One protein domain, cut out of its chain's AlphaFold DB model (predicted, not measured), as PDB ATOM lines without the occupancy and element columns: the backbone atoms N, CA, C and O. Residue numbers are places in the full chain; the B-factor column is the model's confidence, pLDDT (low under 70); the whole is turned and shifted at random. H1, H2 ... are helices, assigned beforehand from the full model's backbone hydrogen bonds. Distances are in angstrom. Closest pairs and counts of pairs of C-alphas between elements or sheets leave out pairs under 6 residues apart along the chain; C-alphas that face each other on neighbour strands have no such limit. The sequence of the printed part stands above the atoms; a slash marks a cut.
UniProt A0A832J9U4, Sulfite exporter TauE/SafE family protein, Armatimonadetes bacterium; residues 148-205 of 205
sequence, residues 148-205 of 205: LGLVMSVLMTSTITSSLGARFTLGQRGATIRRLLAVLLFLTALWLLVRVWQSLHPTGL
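What this domain is: This is residues 148 to 205 of the 205 residues of the protein "Sulfite exporter TauE/SafE family protein" of Armatimonadetes bacterium (UniProt A0A832J9U4). Two long, unbent helices, H1 and then H2, meet near their linked ends and open from there as a V, with a short tail after H2. Beyond the corner the two arms stand free over most of their length, and nothing fills the space between them. The printed part has 58 residues, 50 of them in the two named helices, with no named strand; the class is all helix. It is extended, with a radius of gyration of the C-alphas of 16.7 A, and flat, with spans of 47 by 36 by 12 A.

How they stand to each other: Start with H1, residues 148 to 170, and go on to H2, residues 174 to 200; residues 171 to 173 make a tight link between them. Look at Thr 169 and Ile 177: their C-alphas, the closest of the two helices, are 6.7 A apart. H1 and H2 are close but not clearly touching, with 1 pair of C-alphas within 8 A. They run opposite ways at a steep tilt of 39 degrees, and their centres are 20.7 A apart. In H1 and H2 every O i to N i+4 pair is within hydrogen-bond range.

Where its parts are: Find C-alpha 148 at (-34.771, 51.713, 20.153); from there H1 runs 32.3 A to C-alpha 170 at (-2.929, 48.149, 16.303). H2 begins at C-alpha 174 and runs 39.2 A to C-alpha 200 at (-31.165, 21.547, 3.263).

The domain as a whole: The two C-alphas farthest apart are those of Arg 173 and Gly 204, at 47.6 A. The printed part has no cut and ends at Leu 205, the chain's last residue. In the B-factor column you will find a mean pLDDT of 72.3 for the printed part, 88 for H1 and 63 for H2; residues 174 to 182, 184 to 190 and 192 to 205 are under 70.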
ATOM      1  N   LEU A 148     -35.904  51.006  19.536       86.06
ATOM      2  CA  LEU A 148     -34.771  51.713  20.153       86.06
ATOM      3  C   LEU A 148     -34.080  50.913  21.271       86.06
ATOM      4  O   LEU A 148     -32.860  50.979  21.391       86.06
ATOM      5  N   GLY A 149     -34.827  50.124  22.052       90.31
ATOM      6  CA  GLY A 149     -34.251  49.289  23.114       90.31
ATOM      7  C   GLY A 149     -33.260  48.244  22.586       90.31
ATOM      8  O   GLY A 149     -32.157  48.109  23.114       90.31
ATOM      9  N   LEU A 150     -33.612  47.557  21.491       87.38
ATOM     10  CA  LEU A 150     -32.721  46.594  20.839       87.38
ATOM     11  C   LEU A 150     -31.510  47.300  20.233       87.38
ATOM     12  O   LEU A 150     -30.377  46.875  20.460       87.38
ATOM     13  N   VAL A 151     -31.735  48.416  19.535       88.50
ATOM     14  CA  VAL A 151     -30.658  49.210  18.929       88.50
ATOM     15  C   VAL A 151     -29.634  49.628  19.980       88.50
ATOM     16  O   VAL A 151     -28.442  49.419  19.777       88.50
ATOM     17  N   MET A 152     -30.071  50.136  21.133       91.38
ATOM     18  CA  MET A 152     -29.157  50.594  22.181       91.38
ATOM     19  C   MET A 152     -28.293  49.453  22.741       91.38
ATOM     20  O   MET A 152     -27.085  49.621  22.915       91.38
ATOM     21  N   SER A 153     -28.885  48.271  22.954       92.69
ATOM     22  CA  SER A 153     -28.148  47.090  23.429       92.69
ATOM     23  C   SER A 153     -27.082  46.617  22.427       92.69
ATOM     24  O   SER A 153     -25.945  46.313  22.806       92.69
ATOM     25  N   VAL A 154     -27.409  46.634  21.131       90.62
ATOM     26  CA  VAL A 154     -26.482  46.269  20.052       90.62
ATOM     27  C   VAL A 154     -25.390  47.323  19.901       90.62
ATOM     28  O   VAL A 154     -24.222  46.969  19.748       90.62
ATOM     29  N   LEU A 155     -25.723  48.613  19.993       91.25
ATOM     30  CA  LEU A 155     -24.743  49.695  19.901       91.25
ATOM     31  C   LEU A 155     -23.721  49.627  21.039       91.25
ATOM     32  O   LEU A 155     -22.521  49.746  20.779       91.25
ATOM     33  N   MET A 156     -24.160  49.380  22.277       94.81
ATOM     34  CA  MET A 156     -23.251  49.261  23.423       94.81
ATOM     35  C   MET A 156     -22.290  48.080  23.261       94.81
ATOM     36  O   MET A 156     -21.072  48.254  23.326       94.81
ATOM     37  N   THR A 157     -22.820  46.887  22.983       94.25
ATOM     38  CA  THR A 157     -22.004  45.671  22.818       94.25
ATOM     39  C   THR A 157     -21.059  45.765  21.617       94.25
ATOM     40  O   THR A 157     -19.883  45.403  21.728       94.25
ATOM     41  N   SER A 158     -21.524  46.327  20.496       90.75
ATOM     42  CA  SER A 158     -20.719  46.516  19.281       90.75
ATOM     43  C   SER A 158     -19.595  47.522  19.493       90.75
ATOM     44  O   SER A 158     -18.462  47.259  19.096       90.75
ATOM     45  N   THR A 159     -19.869  48.652  20.152       93.00
ATOM     46  CA  THR A 159     -18.855  49.691  20.396       93.00
ATOM     47  C   THR A 159     -17.741  49.172  21.294       93.00
ATOM     48  O   THR A 159     -16.564  49.374  20.989       93.00
ATOM     49  N   ILE A 160     -18.092  48.451  22.363       95.00
ATOM     50  CA  ILE A 160     -17.115  47.858  23.284       95.00
ATOM     51  C   ILE A 160     -16.268  46.808  22.553       95.00
ATOM     52  O   ILE A 160     -15.038  46.893  22.559       95.00
ATOM     53  N   THR A 161     -16.913  45.862  21.866       90.88
ATOM     54  CA  THR A 161     -16.226  44.751  21.186       90.88
ATOM     55  C   THR A 161     -15.351  45.243  20.030       90.88
ATOM     56  O   THR A 161     -14.201  44.823  19.906       90.88
ATOM     57  N   SER A 162     -15.852  46.181  19.218       88.19
ATOM     58  CA  SER A 162     -15.118  46.774  18.091       88.19
ATOM     59  C   SER A 162     -13.911  47.585  18.560       88.19
ATOM     60  O   SER A 162     -12.806  47.401  18.051       88.19
ATOM     61  N   SER A 163     -14.081  48.422  19.591       91.06
ATOM     62  CA  SER A 163     -12.978  49.219  20.145       91.06
ATOM     63  C   SER A 163     -11.878  48.330  20.723       91.06
ATOM     64  O   SER A 163     -10.690  48.603  20.531       91.06
ATOM     65  N   LEU A 164     -12.262  47.250  21.408       89.81
ATOM     66  CA  LEU A 164     -11.316  46.295  21.966       89.81
ATOM     67  C   LEU A 164     -10.570  45.549  20.847       89.81
ATOM     68  O   LEU A 164      -9.340  45.504  20.856       89.81
ATOM     69  N   GLY A 165     -11.288  45.059  19.831       84.44
ATOM     70  CA  GLY A 165     -10.698  44.401  18.661       84.44
ATOM     71  C   GLY A 165      -9.759  45.308  17.853       84.44
ATOM     72  O   GLY A 165      -8.678  44.875  17.443       84.44
ATOM     73  N   ALA A 166     -10.112  46.585  17.683       82.75
ATOM     74  CA  ALA A 166      -9.267  47.568  17.006       82.75
ATOM     75  C   ALA A 166      -7.953  47.799  17.769       82.75
ATOM     76  O   ALA A 166      -6.876  47.748  17.174       82.75
ATOM     77  N   ARG A 167      -8.018  47.959  19.098       85.12
ATOM     78  CA  ARG A 167      -6.824  48.104  19.952       85.12
ATOM     79  C   ARG A 167      -5.916  46.877  19.897       85.12
ATOM     80  O   ARG A 167      -4.704  47.034  19.773       85.12
ATOM     81  N   PHE A 168      -6.487  45.672  19.917       81.12
ATOM     82  CA  PHE A 168      -5.720  44.433  19.749       81.12
ATOM     83  C   PHE A 168      -5.010  44.355  18.396       81.12
ATOM     84  O   PHE A 168      -3.928  43.780  18.309       81.12
ATOM     85  N   THR A 169      -5.589  44.948  17.352       76.50
ATOM     86  CA  THR A 169      -5.040  44.909  15.991       76.50
ATOM     87  C   THR A 169      -3.890  45.907  15.800       76.50
ATOM     88  O   THR A 169      -2.923  45.585  15.113       76.50
ATOM     89  N   LEU A 170      -3.934  47.079  16.448       74.94
ATOM     90  CA  LEU A 170      -2.929  48.149  16.303       74.94
ATOM     91  C   LEU A 170      -1.521  47.764  16.798       74.94
ATOM     92  O   LEU A 170      -0.533  48.268  16.275       74.94
ATOM     93  N   GLY A 171      -1.413  46.862  17.777       71.00
ATOM     94  CA  GLY A 171      -0.125  46.397  18.313       71.00
ATOM     95  C   GLY A 171       0.502  45.220  17.555       71.00
ATOM     96  O   GLY A 171       1.566  44.736  17.942       71.00
ATOM     97  N   GLN A 172      -0.154  44.705  16.512       72.31
ATOM     98  CA  GLN A 172       0.229  43.452  15.862       72.31
ATOM     99  C   GLN A 172       0.980  43.691  14.551       72.31
ATOM    100  O   GLN A 172       0.615  44.533  13.733       72.31
ATOM    101  N   ARG A 173       2.021  42.886  14.302       70.38
ATOM    102  CA  ARG A 173       2.729  42.881  13.011       70.38
ATOM    103  C   ARG A 173       1.736  42.560  11.888       70.38
ATOM    104  O   ARG A 173       0.905  41.666  12.043       70.38
ATOM    105  N   GLY A 174       1.873  43.204  10.723       59.38
ATOM    106  CA  GLY A 174       0.967  43.008   9.577       59.38
ATOM    107  C   GLY A 174       0.791  41.540   9.147       59.38
ATOM    108  O   GLY A 174      -0.273  41.147   8.675       59.38
ATOM    109  N   ALA A 175       1.790  40.687   9.401       63.84
ATOM    110  CA  ALA A 175       1.691  39.240   9.200       63.84
ATOM    111  C   ALA A 175       0.655  38.554  10.117       63.84
ATOM    112  O   ALA A 175      -0.022  37.626   9.675       63.84
ATOM    113  N   THR A 176       0.514  38.994  11.370       67.06
ATOM    114  CA  THR A 176      -0.470  38.462  12.326       67.06
ATOM    115  C   THR A 176      -1.879  38.914  11.965       67.06
ATOM    116  O   THR A 176      -2.785  38.085  11.936       67.06
ATOM    117  N   ILE A 177      -2.052  40.186  11.588       63.06
ATOM    118  CA  ILE A 177      -3.332  40.724  11.095       63.06
ATOM    119  C   ILE A 177      -3.806  39.917   9.882       63.06
ATOM    120  O   ILE A 177      -4.964  39.511   9.799       63.06
ATOM    121  N   ARG A 178      -2.881  39.594   8.974       59.53
ATOM    122  CA  ARG A 178      -3.177  38.773   7.798       59.53
ATOM    123  C   ARG A 178      -3.606  37.347   8.152       59.53
ATOM    124  O   ARG A 178      -4.504  36.815   7.506       59.53
ATOM    125  N   ARG A 179      -2.989  36.720   9.163       65.25
ATOM    126  CA  ARG A 179      -3.409  35.391   9.648       65.25
ATOM    127  C   ARG A 179      -4.779  35.443  10.311       65.25
ATOM    128  O   ARG A 179      -5.603  34.587  10.020       65.25
ATOM    129  N   LEU A 180      -5.030  36.447  11.150       68.81
ATOM    130  CA  LEU A 180      -6.332  36.657  11.787       68.81
ATOM    131  C   LEU A 180      -7.436  36.826  10.744       68.81
ATOM    132  O   LEU A 180      -8.475  36.183  10.853       68.81
ATOM    133  N   LEU A 181      -7.181  37.608   9.691       64.75
ATOM    134  CA  LEU A 181      -8.112  37.755   8.578       64.75
ATOM    135  C   LEU A 181      -8.374  36.420   7.868       64.75
ATOM    136  O   LEU A 181      -9.524  36.082   7.612       64.75
ATOM    137  N   ALA A 182      -7.327  35.645   7.572       61.47
ATOM    138  CA  ALA A 182      -7.483  34.344   6.924       61.47
ATOM    139  C   ALA A 182      -8.306  33.366   7.781       61.47
ATOM    140  O   ALA A 182      -9.176  32.676   7.255       61.47
ATOM    141  N   VAL A 183      -8.072  33.346   9.098       71.56
ATOM    142  CA  VAL A 183      -8.846  32.533  10.048       71.56
ATOM    143  C   VAL A 183     -10.299  32.998  10.105       71.56
ATOM    144  O   VAL A 183     -11.199  32.168  10.023       71.56
ATOM    145  N   LEU A 184     -10.543  34.307  10.185       69.06
ATOM    146  CA  LEU A 184     -11.893  34.869  10.193       69.06
ATOM    147  C   LEU A 184     -12.663  34.476   8.926       69.06
ATOM    148  O   LEU A 184     -13.783  33.981   9.021       69.06
ATOM    149  N   LEU A 185     -12.046  34.632   7.751       63.25
ATOM    150  CA  LEU A 185     -12.658  34.251   6.477       63.25
ATOM    151  C   LEU A 185     -12.952  32.747   6.422       63.25
ATOM    152  O   LEU A 185     -14.048  32.349   6.027       63.25
ATOM    153  N   PHE A 186     -12.022  31.911   6.884       67.75
ATOM    154  CA  PHE A 186     -12.229  30.466   6.961       67.75
ATOM    155  C   PHE A 186     -13.408  30.098   7.873       67.75
ATOM    156  O   PHE A 186     -14.267  29.307   7.484       67.75
ATOM    157  N   LEU A 187     -13.502  30.721   9.051       67.62
ATOM    158  CA  LEU A 187     -14.621  30.522   9.973       67.62
ATOM    159  C   LEU A 187     -15.949  30.981   9.365       67.62
ATOM    160  O   LEU A 187     -16.944  30.270   9.488       67.62
ATOM    161  N   THR A 188     -15.976  32.120   8.664       58.84
ATOM    162  CA  THR A 188     -17.196  32.572   7.973       58.84
ATOM    163  C   THR A 188     -17.622  31.611   6.866       58.84
ATOM    164  O   THR A 188     -18.809  31.320   6.743       58.84
ATOM    165  N   ALA A 189     -16.675  31.059   6.104       57.31
ATOM    166  CA  ALA A 189     -16.966  30.056   5.083       57.31
ATOM    167  C   ALA A 189     -17.527  28.768   5.704       57.31
ATOM    168  O   ALA A 189     -18.522  28.231   5.216       57.31
ATOM    169  N   LEU A 190     -16.944  28.309   6.815       67.12
ATOM    170  CA  LEU A 190     -17.432  27.142   7.549       67.12
ATOM    171  C   LEU A 190     -18.842  27.375   8.108       67.12
ATOM    172  O   LEU A 190     -19.712  26.520   7.968       67.12
ATOM    173  N   TRP A 191     -19.094  28.546   8.694       71.38
ATOM    174  CA  TRP A 191     -20.414  28.905   9.207       71.38
ATOM    175  C   TRP A 191     -21.471  28.950   8.097       71.38
ATOM    176  O   TRP A 191     -22.577  28.442   8.280       71.38
ATOM    177  N   LEU A 192     -21.128  29.490   6.924       59.69
ATOM    178  CA  LEU A 192     -22.018  29.482   5.762       59.69
ATOM    179  C   LEU A 192     -22.321  28.059   5.286       59.69
ATOM    180  O   LEU A 192     -23.478  27.764   5.000       59.69
ATOM    181  N   LEU A 193     -21.327  27.168   5.257       62.06
ATOM    182  CA  LEU A 193     -21.536  25.755   4.925       62.06
ATOM    183  C   LEU A 193     -22.511  25.084   5.896       62.06
ATOM    184  O   LEU A 193     -23.429  24.393   5.457       62.06
ATOM    185  N   VAL A 194     -22.360  25.332   7.199       68.31
ATOM    186  CA  VAL A 194     -23.276  24.806   8.222       68.31
ATOM    187  C   VAL A 194     -24.683  25.371   8.041       68.31
ATOM    188  O   VAL A 194     -25.654  24.618   8.072       68.31
ATOM    189  N   ARG A 195     -24.815  26.678   7.794       65.31
ATOM    190  CA  ARG A 195     -26.115  27.319   7.558       65.31
ATOM    191  C   ARG A 195     -26.811  26.756   6.315       65.31
ATOM    192  O   ARG A 195     -28.015  26.518   6.341       65.31
ATOM    193  N   VAL A 196     -26.059  26.523   5.238       57.50
ATOM    194  CA  VAL A 196     -26.572  25.904   4.006       57.50
ATOM    195  C   VAL A 196     -27.002  24.461   4.273       57.50
ATOM    196  O   VAL A 196     -28.105  24.078   3.890       57.50
ATOM    197  N   TRP A 197     -26.195  23.687   4.998       53.78
ATOM    198  CA  TRP A 197     -26.550  22.326   5.404       53.78
ATOM    199  C   TRP A 197     -27.851  22.280   6.220       53.78
ATOM    200  O   TRP A 197     -28.736  21.476   5.935       53.78
ATOM    201  N   GLN A 198     -28.015  23.191   7.180       62.12
ATOM    202  CA  GLN A 198     -29.237  23.316   7.982       62.12
ATOM    203  C   GLN A 198     -30.452  23.746   7.151       62.12
ATOM    204  O   GLN A 198     -31.567  23.331   7.436       62.12
ATOM    205  N   SER A 199     -30.256  24.549   6.103       55.97
ATOM    206  CA  SER A 199     -31.351  24.891   5.188       55.97
ATOM    207  C   SER A 199     -31.793  23.713   4.311       55.97
ATOM    208  O   SER A 199     -32.953  23.655   3.913       55.97
ATOM    209  N   LEU A 200     -30.887  22.767   4.031       55.81
ATOM    210  CA  LEU A 200     -31.165  21.547   3.263       55.81
ATOM    211  C   LEU A 200     -31.819  20.454   4.121       55.81
ATOM    212  O   LEU A 200     -32.632  19.684   3.614       55.81
ATOM    213  N   HIS A 201     -31.511  20.421   5.418       48.19
ATOM    214  CA  HIS A 201     -32.211  19.615   6.414       48.19
ATOM    215  C   HIS A 201     -32.937  20.532   7.404       48.19
ATOM    216  O   HIS A 201     -32.429  20.723   8.513       48.19
ATOM    217  N   PRO A 202     -34.108  21.100   7.040       52.97
ATOM    218  CA  PRO A 202     -34.934  21.800   8.009       52.97
ATOM    219  C   PRO A 202     -35.302  20.787   9.089       52.97
ATOM    220  O   PRO A 202     -36.080  19.861   8.861       52.97
ATOM    221  N   THR A 203     -34.667  20.911  10.251       49.47
ATOM    222  CA  THR A 203     -35.027  20.152  11.440       49.47
ATOM    223  C   THR A 203     -36.469  20.506  11.752       49.47
ATOM    224  O   THR A 203     -36.746  21.608  12.219       49.47
ATOM    225  N   GLY A 204     -37.382  19.599  11.414       52.31
ATOM    226  CA  GLY A 204     -38.756  19.651  11.873       52.31
ATOM    227  C   GLY A 204     -38.759  19.461  13.380       52.31
ATOM    228  O   GLY A 204     -38.696  18.326  13.849       52.31
ATOM    229  N   LEU A 205     -38.785  20.576  14.102       37.09
ATOM    230  CA  LEU A 205     -39.263  20.706  15.473       37.09
ATOM    231  C   LEU A 205     -40.049  22.014  15.562       37.09
ATOM    232  O   LEU A 205     -39.518  23.041  15.080       37.09
TER     233      LEU A 205